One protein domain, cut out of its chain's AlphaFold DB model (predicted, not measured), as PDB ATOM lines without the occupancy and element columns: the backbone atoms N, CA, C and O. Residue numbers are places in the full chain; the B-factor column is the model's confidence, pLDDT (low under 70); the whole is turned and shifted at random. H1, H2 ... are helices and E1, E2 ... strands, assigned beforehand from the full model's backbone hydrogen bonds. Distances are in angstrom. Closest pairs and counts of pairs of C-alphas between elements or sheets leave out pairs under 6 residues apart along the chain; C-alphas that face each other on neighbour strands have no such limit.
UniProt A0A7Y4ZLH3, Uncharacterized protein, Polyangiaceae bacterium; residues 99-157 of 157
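AT A GLANCE: This is residues 99 to 157 of the 157 residues of an uncharacterized protein of Polyangiaceae bacterium (UniProt A0A7Y4ZLH3). Look for a small twisted sheet built on the long hairpin E2 and E3, with short strands E1 and E4 at its edges and one short helix, H1, packed on it. A loop, residues 99 to 113, leads into E1. The 59 printed residues, under half in named elements, hold E1, H1, E2, E3, E4 in chain order. The sheet E1 E2 E3 E4 is mixed, as is the class, helices and strands; the whole is compact, radius of gyration of the C-alphas 10.5 A, spanning 30 by 24 by 17 A.

HOW THE PARTS SIT: E2, residues 132 to 137, E3, 140 to 148, and E4, 151 to 154, form a meander, each the antiparallel neighbour of the one before; find N 135 and O 142, then N 146 and O 153, both 2.9 A apart. E1, residues 114 to 116, is parallel to E2, N 115 to O 132 3.0 A. H1, residues 117 to 122, is on the sheet, with Leu 117 and Leu 133 its closest C-alphas to E2, 4.9 A; every O i to N i+4 pair in it is within hydrogen-bond range. E1, H1, E2 make a strand-helix-strand unit, parallel neighbour strands joined through a helix, with a right-handed crossover.

IN THESE COORDINATES: Find C-alpha 114 at (189.794, -31.721, 140.660), where E1 begins, 7.2 A long; H1 spans 9.0 A, E2 15.8 A, E3 23.6 A and E4 9.9 A, ending at C-alpha 154 (184.430, -45.188, 141.131).

THE WHOLE: The farthest C-alphas, Pro 105 and Asp 149, are 30.9 A apart. The printed part has no cut and no long link; pLDDT is under 70 at residues 156 to 157.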
ATOM      1  N   PRO A  99     178.427 -39.802 151.632       84.12
ATOM      2  CA  PRO A  99     178.679 -38.694 152.545       84.12
ATOM      3  C   PRO A  99     179.965 -37.942 152.175       84.12
ATOM      4  O   PRO A  99     180.997 -38.557 151.909       84.12
ATOM      5  N   GLY A 100     179.890 -36.609 152.144       85.75
ATOM      6  CA  GLY A 100     181.016 -35.748 151.769       85.75
ATOM      7  C   GLY A 100     181.190 -35.508 150.265       85.75
ATOM      8  O   GLY A 100     182.113 -34.790 149.885       85.75
ATOM      9  N   ALA A 101     180.321 -36.052 149.402       89.25
ATOM     10  CA  ALA A 101     180.388 -35.838 147.953       89.25
ATOM     11  C   ALA A 101     180.234 -34.368 147.526       89.25
ATOM     12  O   ALA A 101     180.820 -33.981 146.525       89.25
ATOM     13  N   GLY A 102     179.482 -33.556 148.277       88.62
ATOM     14  CA  GLY A 102     179.349 -32.108 148.051       88.62
ATOM     15  C   GLY A 102     180.349 -31.255 148.837       88.62
ATOM     16  O   GLY A 102     180.155 -30.053 148.975       88.62
ATOM     17  N   GLY A 103     181.376 -31.873 149.424       88.12
ATOM     18  CA  GLY A 103     182.268 -31.219 150.377       88.12
ATOM     19  C   GLY A 103     181.796 -31.334 151.827       88.12
ATOM     20  O   GLY A 103     180.925 -32.135 152.171       88.12
ATOM     21  N   GLY A 104     182.436 -30.568 152.710       82.38
ATOM     22  CA  GLY A 104     182.153 -30.598 154.141       82.38
ATOM     23  C   GLY A 104     183.106 -29.725 154.964       82.38
ATOM     24  O   GLY A 104     184.071 -29.176 154.425       82.38
ATOM     25  N   PRO A 105     182.853 -29.584 156.278       80.19
ATOM     26  CA  PRO A 105     183.687 -28.778 157.162       80.19
ATOM     27  C   PRO A 105     185.162 -29.192 157.099       80.19
ATOM     28  O   PRO A 105     185.487 -30.367 157.257       80.19
ATOM     29  N   GLY A 106     186.049 -28.218 156.889       84.94
ATOM     30  CA  GLY A 106     187.500 -28.423 156.834       84.94
ATOM     31  C   GLY A 106     188.067 -28.732 155.445       84.94
ATOM     32  O   GLY A 106     189.269 -28.588 155.257       84.94
ATOM     33  N   CYS A 107     187.236 -29.078 154.459       86.81
ATOM     34  CA  CYS A 107     187.695 -29.259 153.084       86.81
ATOM     35  C   CYS A 107     187.749 -27.914 152.351       86.81
ATOM     36  O   CYS A 107     186.745 -27.211 152.244       86.81
ATOM     37  N   ALA A 108     188.935 -27.546 151.863       88.06
ATOM     38  CA  ALA A 108     189.112 -26.348 151.046       88.06
ATOM     39  C   ALA A 108     188.410 -26.505 149.683       88.06
ATOM     40  O   ALA A 108     188.223 -27.633 149.237       88.06
ATOM     41  N   PRO A 109     188.040 -25.421 148.988       86.62
ATOM     42  CA  PRO A 109     187.541 -25.524 147.619       86.62
ATOM     43  C   PRO A 109     188.554 -26.243 146.718       86.62
ATOM     44  O   PRO A 109     189.748 -25.939 146.778       86.62
ATOM     45  N   LEU A 110     188.081 -27.187 145.906       86.88
ATOM     46  CA  LEU A 110     188.898 -27.810 144.866       86.88
ATOM     47  C   LEU A 110     188.996 -26.884 143.652       86.88
ATOM     48  O   LEU A 110     188.148 -26.015 143.442       86.88
ATOM     49  N   GLN A 111     190.069 -27.047 142.885       87.25
ATOM     50  CA  GLN A 111     190.274 -26.339 141.628       87.25
ATOM     51  C   GLN A 111     190.258 -27.353 140.498       87.25
ATOM     52  O   GLN A 111     190.852 -28.418 140.630       87.25
ATOM     53  N   LEU A 112     189.637 -26.985 139.379       84.06
ATOM     54  CA  LEU A 112     189.657 -27.798 138.168       84.06
ATOM     55  C   LEU A 112     191.100 -28.210 137.806       84.06
ATOM     56  O   LEU A 112     192.007 -27.374 137.903       84.06
ATOM     57  N   PRO A 113     191.321 -29.464 137.372       87.62
ATOM     58  CA  PRO A 113     190.316 -30.480 137.030       87.62
ATOM     59  C   PRO A 113     189.821 -31.333 138.219       87.62
ATOM     60  O   PRO A 113     189.039 -32.264 138.012       87.62
ATOM     61  N   ASP A 114     190.243 -31.028 139.451       90.88
ATOM     62  CA  ASP A 114     189.794 -31.721 140.660       90.88
ATOM     63  C   ASP A 114     188.432 -31.181 141.103       90.88
ATOM     64  O   ASP A 114     188.261 -29.976 141.311       90.88
ATOM     65  N   CYS A 115     187.461 -32.071 141.306       92.06
ATOM     66  CA  CYS A 115     186.114 -31.679 141.710       92.06
ATOM     67  C   CYS A 115     185.563 -32.510 142.858       92.06
ATOM     68  O   CYS A 115     185.924 -33.673 143.074       92.06
ATOM     69  N   ALA A 116     184.602 -31.921 143.569       92.88
ATOM     70  CA  ALA A 116     183.773 -32.694 144.467       92.88
ATOM     71  C   ALA A 116     182.912 -33.650 143.625       92.88
ATOM     72  O   ALA A 116     182.412 -33.294 142.557       92.88
ATOM     73  N   LEU A 117     182.734 -34.883 144.096       88.94
ATOM     74  CA  LEU A 117     181.973 -35.908 143.376       88.94
ATOM     75  C   LEU A 117     180.558 -35.437 143.000       88.94
ATOM     76  O   LEU A 117     180.062 -35.770 141.927       88.94
ATOM     77  N   LEU A 118     179.913 -34.656 143.866       88.81
ATOM     78  CA  LEU A 118     178.571 -34.139 143.618       88.81
ATOM     79  C   LEU A 118     178.530 -33.172 142.426       88.81
ATOM     80  O   LEU A 118     177.549 -33.194 141.686       88.81
ATOM     81  N   ASP A 119     179.590 -32.391 142.200       87.94
ATOM     82  CA  ASP A 119     179.654 -31.451 141.077       87.94
ATOM     83  C   ASP A 119     179.572 -32.210 139.750       87.94
ATOM     84  O   ASP A 119     178.737 -31.893 138.908       87.94
ATOM     85  N   ALA A 120     180.342 -33.295 139.612       88.44
ATOM     86  CA  ALA A 120     180.305 -34.156 138.431       88.44
ATOM     87  C   ALA A 120     178.974 -34.911 138.260       88.44
ATOM     88  O   ALA A 120     178.574 -35.186 137.130       88.44
ATOM     89  N   LEU A 121     178.279 -35.250 139.354       85.44
ATOM     90  CA  LEU A 121     176.994 -35.964 139.311       85.44
ATOM     91  C   LEU A 121     175.811 -35.071 138.921       85.44
ATOM     92  O   LEU A 121     174.843 -35.568 138.349       85.44
ATOM     93  N   ILE A 122     175.878 -33.772 139.220       85.25
ATOM     94  CA  ILE A 122     174.834 -32.794 138.869       85.25
ATOM     95  C   ILE A 122     174.988 -32.305 137.418       85.25
ATOM     96  O   ILE A 122     174.056 -31.730 136.848       85.25
ATOM     97  N   CYS A 123     176.137 -32.551 136.782       82.19
ATOM     98  CA  CYS A 123     176.402 -32.114 135.418       82.19
ATOM     99  C   CYS A 123     175.367 -32.651 134.413       82.19
ATOM    100  O   CYS A 123     175.208 -33.864 134.269       82.19
ATOM    101  N   PRO A 124     174.703 -31.769 133.639       73.94
ATOM    102  CA  PRO A 124     173.689 -32.185 132.668       73.94
ATOM    103  C   PRO A 124     174.285 -32.963 131.485       73.94
ATOM    104  O   PRO A 124     173.587 -33.732 130.824       73.94
ATOM    105  N   SER A 125     175.578 -32.775 131.205       78.56
ATOM    106  CA  SER A 125     176.315 -33.496 130.168       78.56
ATOM    107  C   SER A 125     177.780 -33.668 130.563       78.56
ATOM    108  O   SER A 125     178.455 -32.681 130.864       78.56
ATOM    109  N   GLY A 126     178.290 -34.899 130.500       83.50
ATOM    110  CA  GLY A 126     179.658 -35.204 130.922       83.50
ATOM    111  C   GLY A 126     179.858 -34.966 132.421       83.50
ATOM    112  O   GLY A 126     178.938 -35.182 133.200       83.50
ATOM    113  N   CYS A 127     181.046 -34.497 132.807       87.75
ATOM    114  CA  CYS A 127     181.402 -34.230 134.207       87.75
ATOM    115  C   CYS A 127     181.864 -32.784 134.444       87.75
ATOM    116  O   CYS A 127     182.687 -32.558 135.314       87.75
ATOM    117  N   CYS A 128     181.403 -31.813 133.644       86.50
ATOM    118  CA  CYS A 128     181.773 -30.390 133.773       86.50
ATOM    119  C   CYS A 128     183.286 -30.131 133.903       86.50
ATOM    120  O   CYS A 128     183.711 -29.382 134.775       86.50
ATOM    121  N   GLU A 129     184.091 -30.755 133.038       87.31
ATOM    122  CA  GLU A 129     185.561 -30.611 133.026       87.31
ATOM    123  C   GLU A 129     186.279 -31.181 134.265       87.31
ATOM    124  O   GLU A 129     187.490 -31.027 134.399       87.31
ATOM    125  N   CYS A 130     185.562 -31.896 135.133       90.19
ATOM    126  CA  CYS A 130     186.147 -32.646 136.234       90.19
ATOM    127  C   CYS A 130     186.792 -33.935 135.718       90.19
ATOM    128  O   CYS A 130     186.118 -34.742 135.071       90.19
ATOM    129  N   GLU A 131     188.064 -34.151 136.042       90.88
ATOM    130  CA  GLU A 131     188.790 -35.388 135.728       90.88
ATOM    131  C   GLU A 131     188.842 -36.294 136.959       90.88
ATOM    132  O   GLU A 131     188.381 -37.436 136.901       90.88
ATOM    133  N   ASP A 132     189.297 -35.758 138.092       93.12
ATOM    134  CA  ASP A 132     189.414 -36.476 139.357       93.12
ATOM    135  C   ASP A 132     188.312 -36.064 140.337       93.12
ATOM    136  O   ASP A 132     187.971 -34.888 140.502       93.12
ATOM    137  N   LEU A 133     187.720 -37.065 140.988       93.06
ATOM    138  CA  LEU A 133     186.535 -36.905 141.824       93.06
ATOM    139  C   LEU A 133     186.854 -37.256 143.268       93.06
ATOM    140  O   LEU A 133     187.328 -38.357 143.575       93.06
ATOM    141  N   PHE A 134     186.518 -36.338 144.166       94.25
ATOM    142  CA  PHE A 134     186.860 -36.429 145.577       94.25
ATOM    143  C   PHE A 134     185.625 -36.393 146.473       94.25
ATOM    144  O   PHE A 134     184.590 -35.807 146.150       94.25
ATOM    145  N   VAL A 135     185.763 -36.996 147.652       93.75
ATOM    146  CA  VAL A 135     184.796 -36.900 148.749       93.75
ATOM    147  C   VAL A 135     185.480 -36.317 149.980       93.75
ATOM    148  O   VAL A 135     186.610 -36.677 150.316       93.75
ATOM    149  N   CYS A 136     184.809 -35.399 150.665       91.94
ATOM    150  CA  CYS A 136     185.331 -34.794 151.881       91.94
ATOM    151  C   CYS A 136     185.140 -35.746 153.066       91.94
ATOM    152  O   CYS A 136     184.016 -36.019 153.482       91.94
ATOM    153  N   THR A 137     186.242 -36.225 153.644       91.19
ATOM    154  CA  THR A 137     186.230 -37.074 154.840       91.19
ATOM    155  C   THR A 137     187.028 -36.399 155.943       91.19
ATOM    156  O   THR A 137     188.215 -36.133 155.781       91.19
ATOM    157  N   SER A 138     186.380 -36.113 157.076       88.88
ATOM    158  CA  SER A 138     187.036 -35.547 158.267       88.88
ATOM    159  C   SER A 138     187.872 -34.283 157.995       88.88
ATOM    160  O   SER A 138     188.910 -34.081 158.621       88.88
ATOM    161  N   GLY A 139     187.424 -33.428 157.068       86.75
ATOM    162  CA  GLY A 139     188.115 -32.187 156.707       86.75
ATOM    163  C   GLY A 139     189.280 -32.362 155.733       86.75
ATOM    164  O   GLY A 139     190.145 -31.498 155.650       86.75
ATOM    165  N   SER A 140     189.345 -33.473 155.003       89.56
ATOM    166  CA  SER A 140     190.321 -33.673 153.929       89.56
ATOM    167  C   SER A 140     189.673 -34.315 152.707       89.56
ATOM    168  O   SER A 140     188.763 -35.137 152.832       89.56
ATOM    169  N   TRP A 141     190.144 -33.937 151.519       92.88
ATOM    170  CA  TRP A 141     189.701 -34.549 150.271       92.88
ATOM    171  C   TRP A 141     190.318 -35.927 150.103       92.88
ATOM    172  O   TRP A 141     191.536 -36.091 150.164       92.88
ATOM    173  N   VAL A 142     189.456 -36.915 149.894       92.62
ATOM    174  CA  VAL A 142     189.845 -38.298 149.642       92.62
ATOM    175  C   VAL A 142     189.468 -38.641 148.202       92.62
ATOM    176  O   VAL A 142     188.303 -38.447 147.838       92.62
ATOM    177  N   PRO A 143     190.411 -39.148 147.386       93.88
ATOM    178  CA  PRO A 143     190.106 -39.623 146.044       93.88
ATOM    179  C   PRO A 143     189.025 -40.699 146.095       93.88
ATOM    180  O   PRO A 143     189.114 -41.653 146.872       93.88
ATOM    181  N   TRP A 144     188.001 -40.543 145.266       92.19
ATOM    182  CA  TRP A 144     186.888 -41.482 145.185       92.19
ATOM    183  C   TRP A 144     186.833 -42.186 143.831       92.19
ATOM    184  O   TRP A 144     186.563 -43.386 143.769       92.19
ATOM    185  N   GLY A 145     187.103 -41.460 142.751       92.00
ATOM    186  CA  GLY A 145     187.012 -41.966 141.389       92.00
ATOM    187  C   GLY A 145     187.421 -40.911 140.373       92.00
ATOM    188  O   GLY A 145     188.040 -39.915 140.728       92.00
ATOM    189  N   SER A 146     187.051 -41.131 139.119       93.12
ATOM    190  CA  SER A 146     187.399 -40.244 138.003       93.12
ATOM    191  C   SER A 146     186.245 -40.142 137.015       93.12
ATOM    192  O   SER A 146     185.458 -41.086 136.884       93.12
ATOM    193  N   CYS A 147     186.176 -39.051 136.264       90.25
ATOM    194  CA  CYS A 147     185.365 -38.988 135.061       90.25
ATOM    195  C   CYS A 147     186.118 -39.602 133.878       90.25
ATOM    196  O   CYS A 147     187.224 -39.189 133.545       90.25
ATOM    197  N   GLN A 148     185.505 -40.568 133.199       87.56
ATOM    198  CA  GLN A 148     186.043 -41.151 131.970       87.56
ATOM    199  C   GLN A 148     184.957 -41.167 130.905       87.56
ATOM    200  O   GLN A 148     183.868 -41.685 131.148       87.56
ATOM    201  N   ASP A 149     185.253 -40.604 129.735       86.25
ATOM    202  CA  ASP A 149     184.318 -40.513 128.604       86.25
ATOM    203  C   ASP A 149     182.981 -39.839 128.974       86.25
ATOM    204  O   ASP A 149     181.912 -40.211 128.488       86.25
ATOM    205  N   GLY A 150     183.028 -38.854 129.880       83.19
ATOM    206  CA  GLY A 150     181.839 -38.166 130.389       83.19
ATOM    207  C   GLY A 150     181.000 -38.994 131.368       83.19
ATOM    208  O   GLY A 150     179.846 -38.648 131.615       83.19
ATOM    209  N   VAL A 151     181.551 -40.085 131.907       85.31
ATOM    210  CA  VAL A 151     180.892 -40.966 132.874       85.31
ATOM    211  C   VAL A 151     181.712 -41.037 134.159       85.31
ATOM    212  O   VAL A 151     182.904 -41.341 134.139       85.31
ATOM    213  N   VAL A 152     181.053 -40.807 135.294       87.81
ATOM    214  CA  VAL A 152     181.639 -40.976 136.629       87.81
ATOM    215  C   VAL A 152     181.929 -42.457 136.881       87.81
ATOM    216  O   VAL A 152     181.023 -43.290 136.838       87.81
ATOM    217  N   LYS A 153     183.191 -42.793 137.166       89.00
ATOM    218  CA  LYS A 153     183.621 -44.151 137.520       89.00
ATOM    219  C   LYS A 153     184.257 -44.166 138.912       89.00
ATOM    220  O   LYS A 153     185.227 -43.436 139.129       89.00
ATOM    221  N   PRO A 154     183.765 -44.997 139.848       87.88
ATOM    222  CA  PRO A 154     184.430 -45.188 141.131       87.88
ATOM    223  C   PRO A 154     185.810 -45.817 140.926       87.88
ATOM    224  O   PRO A 154     185.988 -46.669 140.052       87.88
ATOM    225  N   ALA A 155     186.777 -45.434 141.759       84.50
ATOM    226  CA  ALA A 155     188.061 -46.114 141.809       84.50
ATOM    227  C   ALA A 155     187.826 -47.563 142.263       84.50
ATOM    228  O   ALA A 155     187.274 -47.814 143.337       84.50
ATOM    229  N   SER A 156     188.218 -48.524 141.429       68.31
ATOM    230  CA  SER A 156     188.214 -49.942 141.785       68.31
ATOM    231  C   SER A 156     189.099 -50.153 143.015       68.31
ATOM    232  O   SER A 156     190.296 -49.871 142.951       68.31
ATOM    233  N   ARG A 157     188.511 -50.620 144.121       48.03
ATOM    234  CA  ARG A 157     189.260 -51.152 145.268       48.03
ATOM    235  C   ARG A 157     189.625 -52.609 145.051       48.03
ATOM    236  O   ARG A 157     188.786 -53.330 144.468       48.03
TER     237      ARG A 157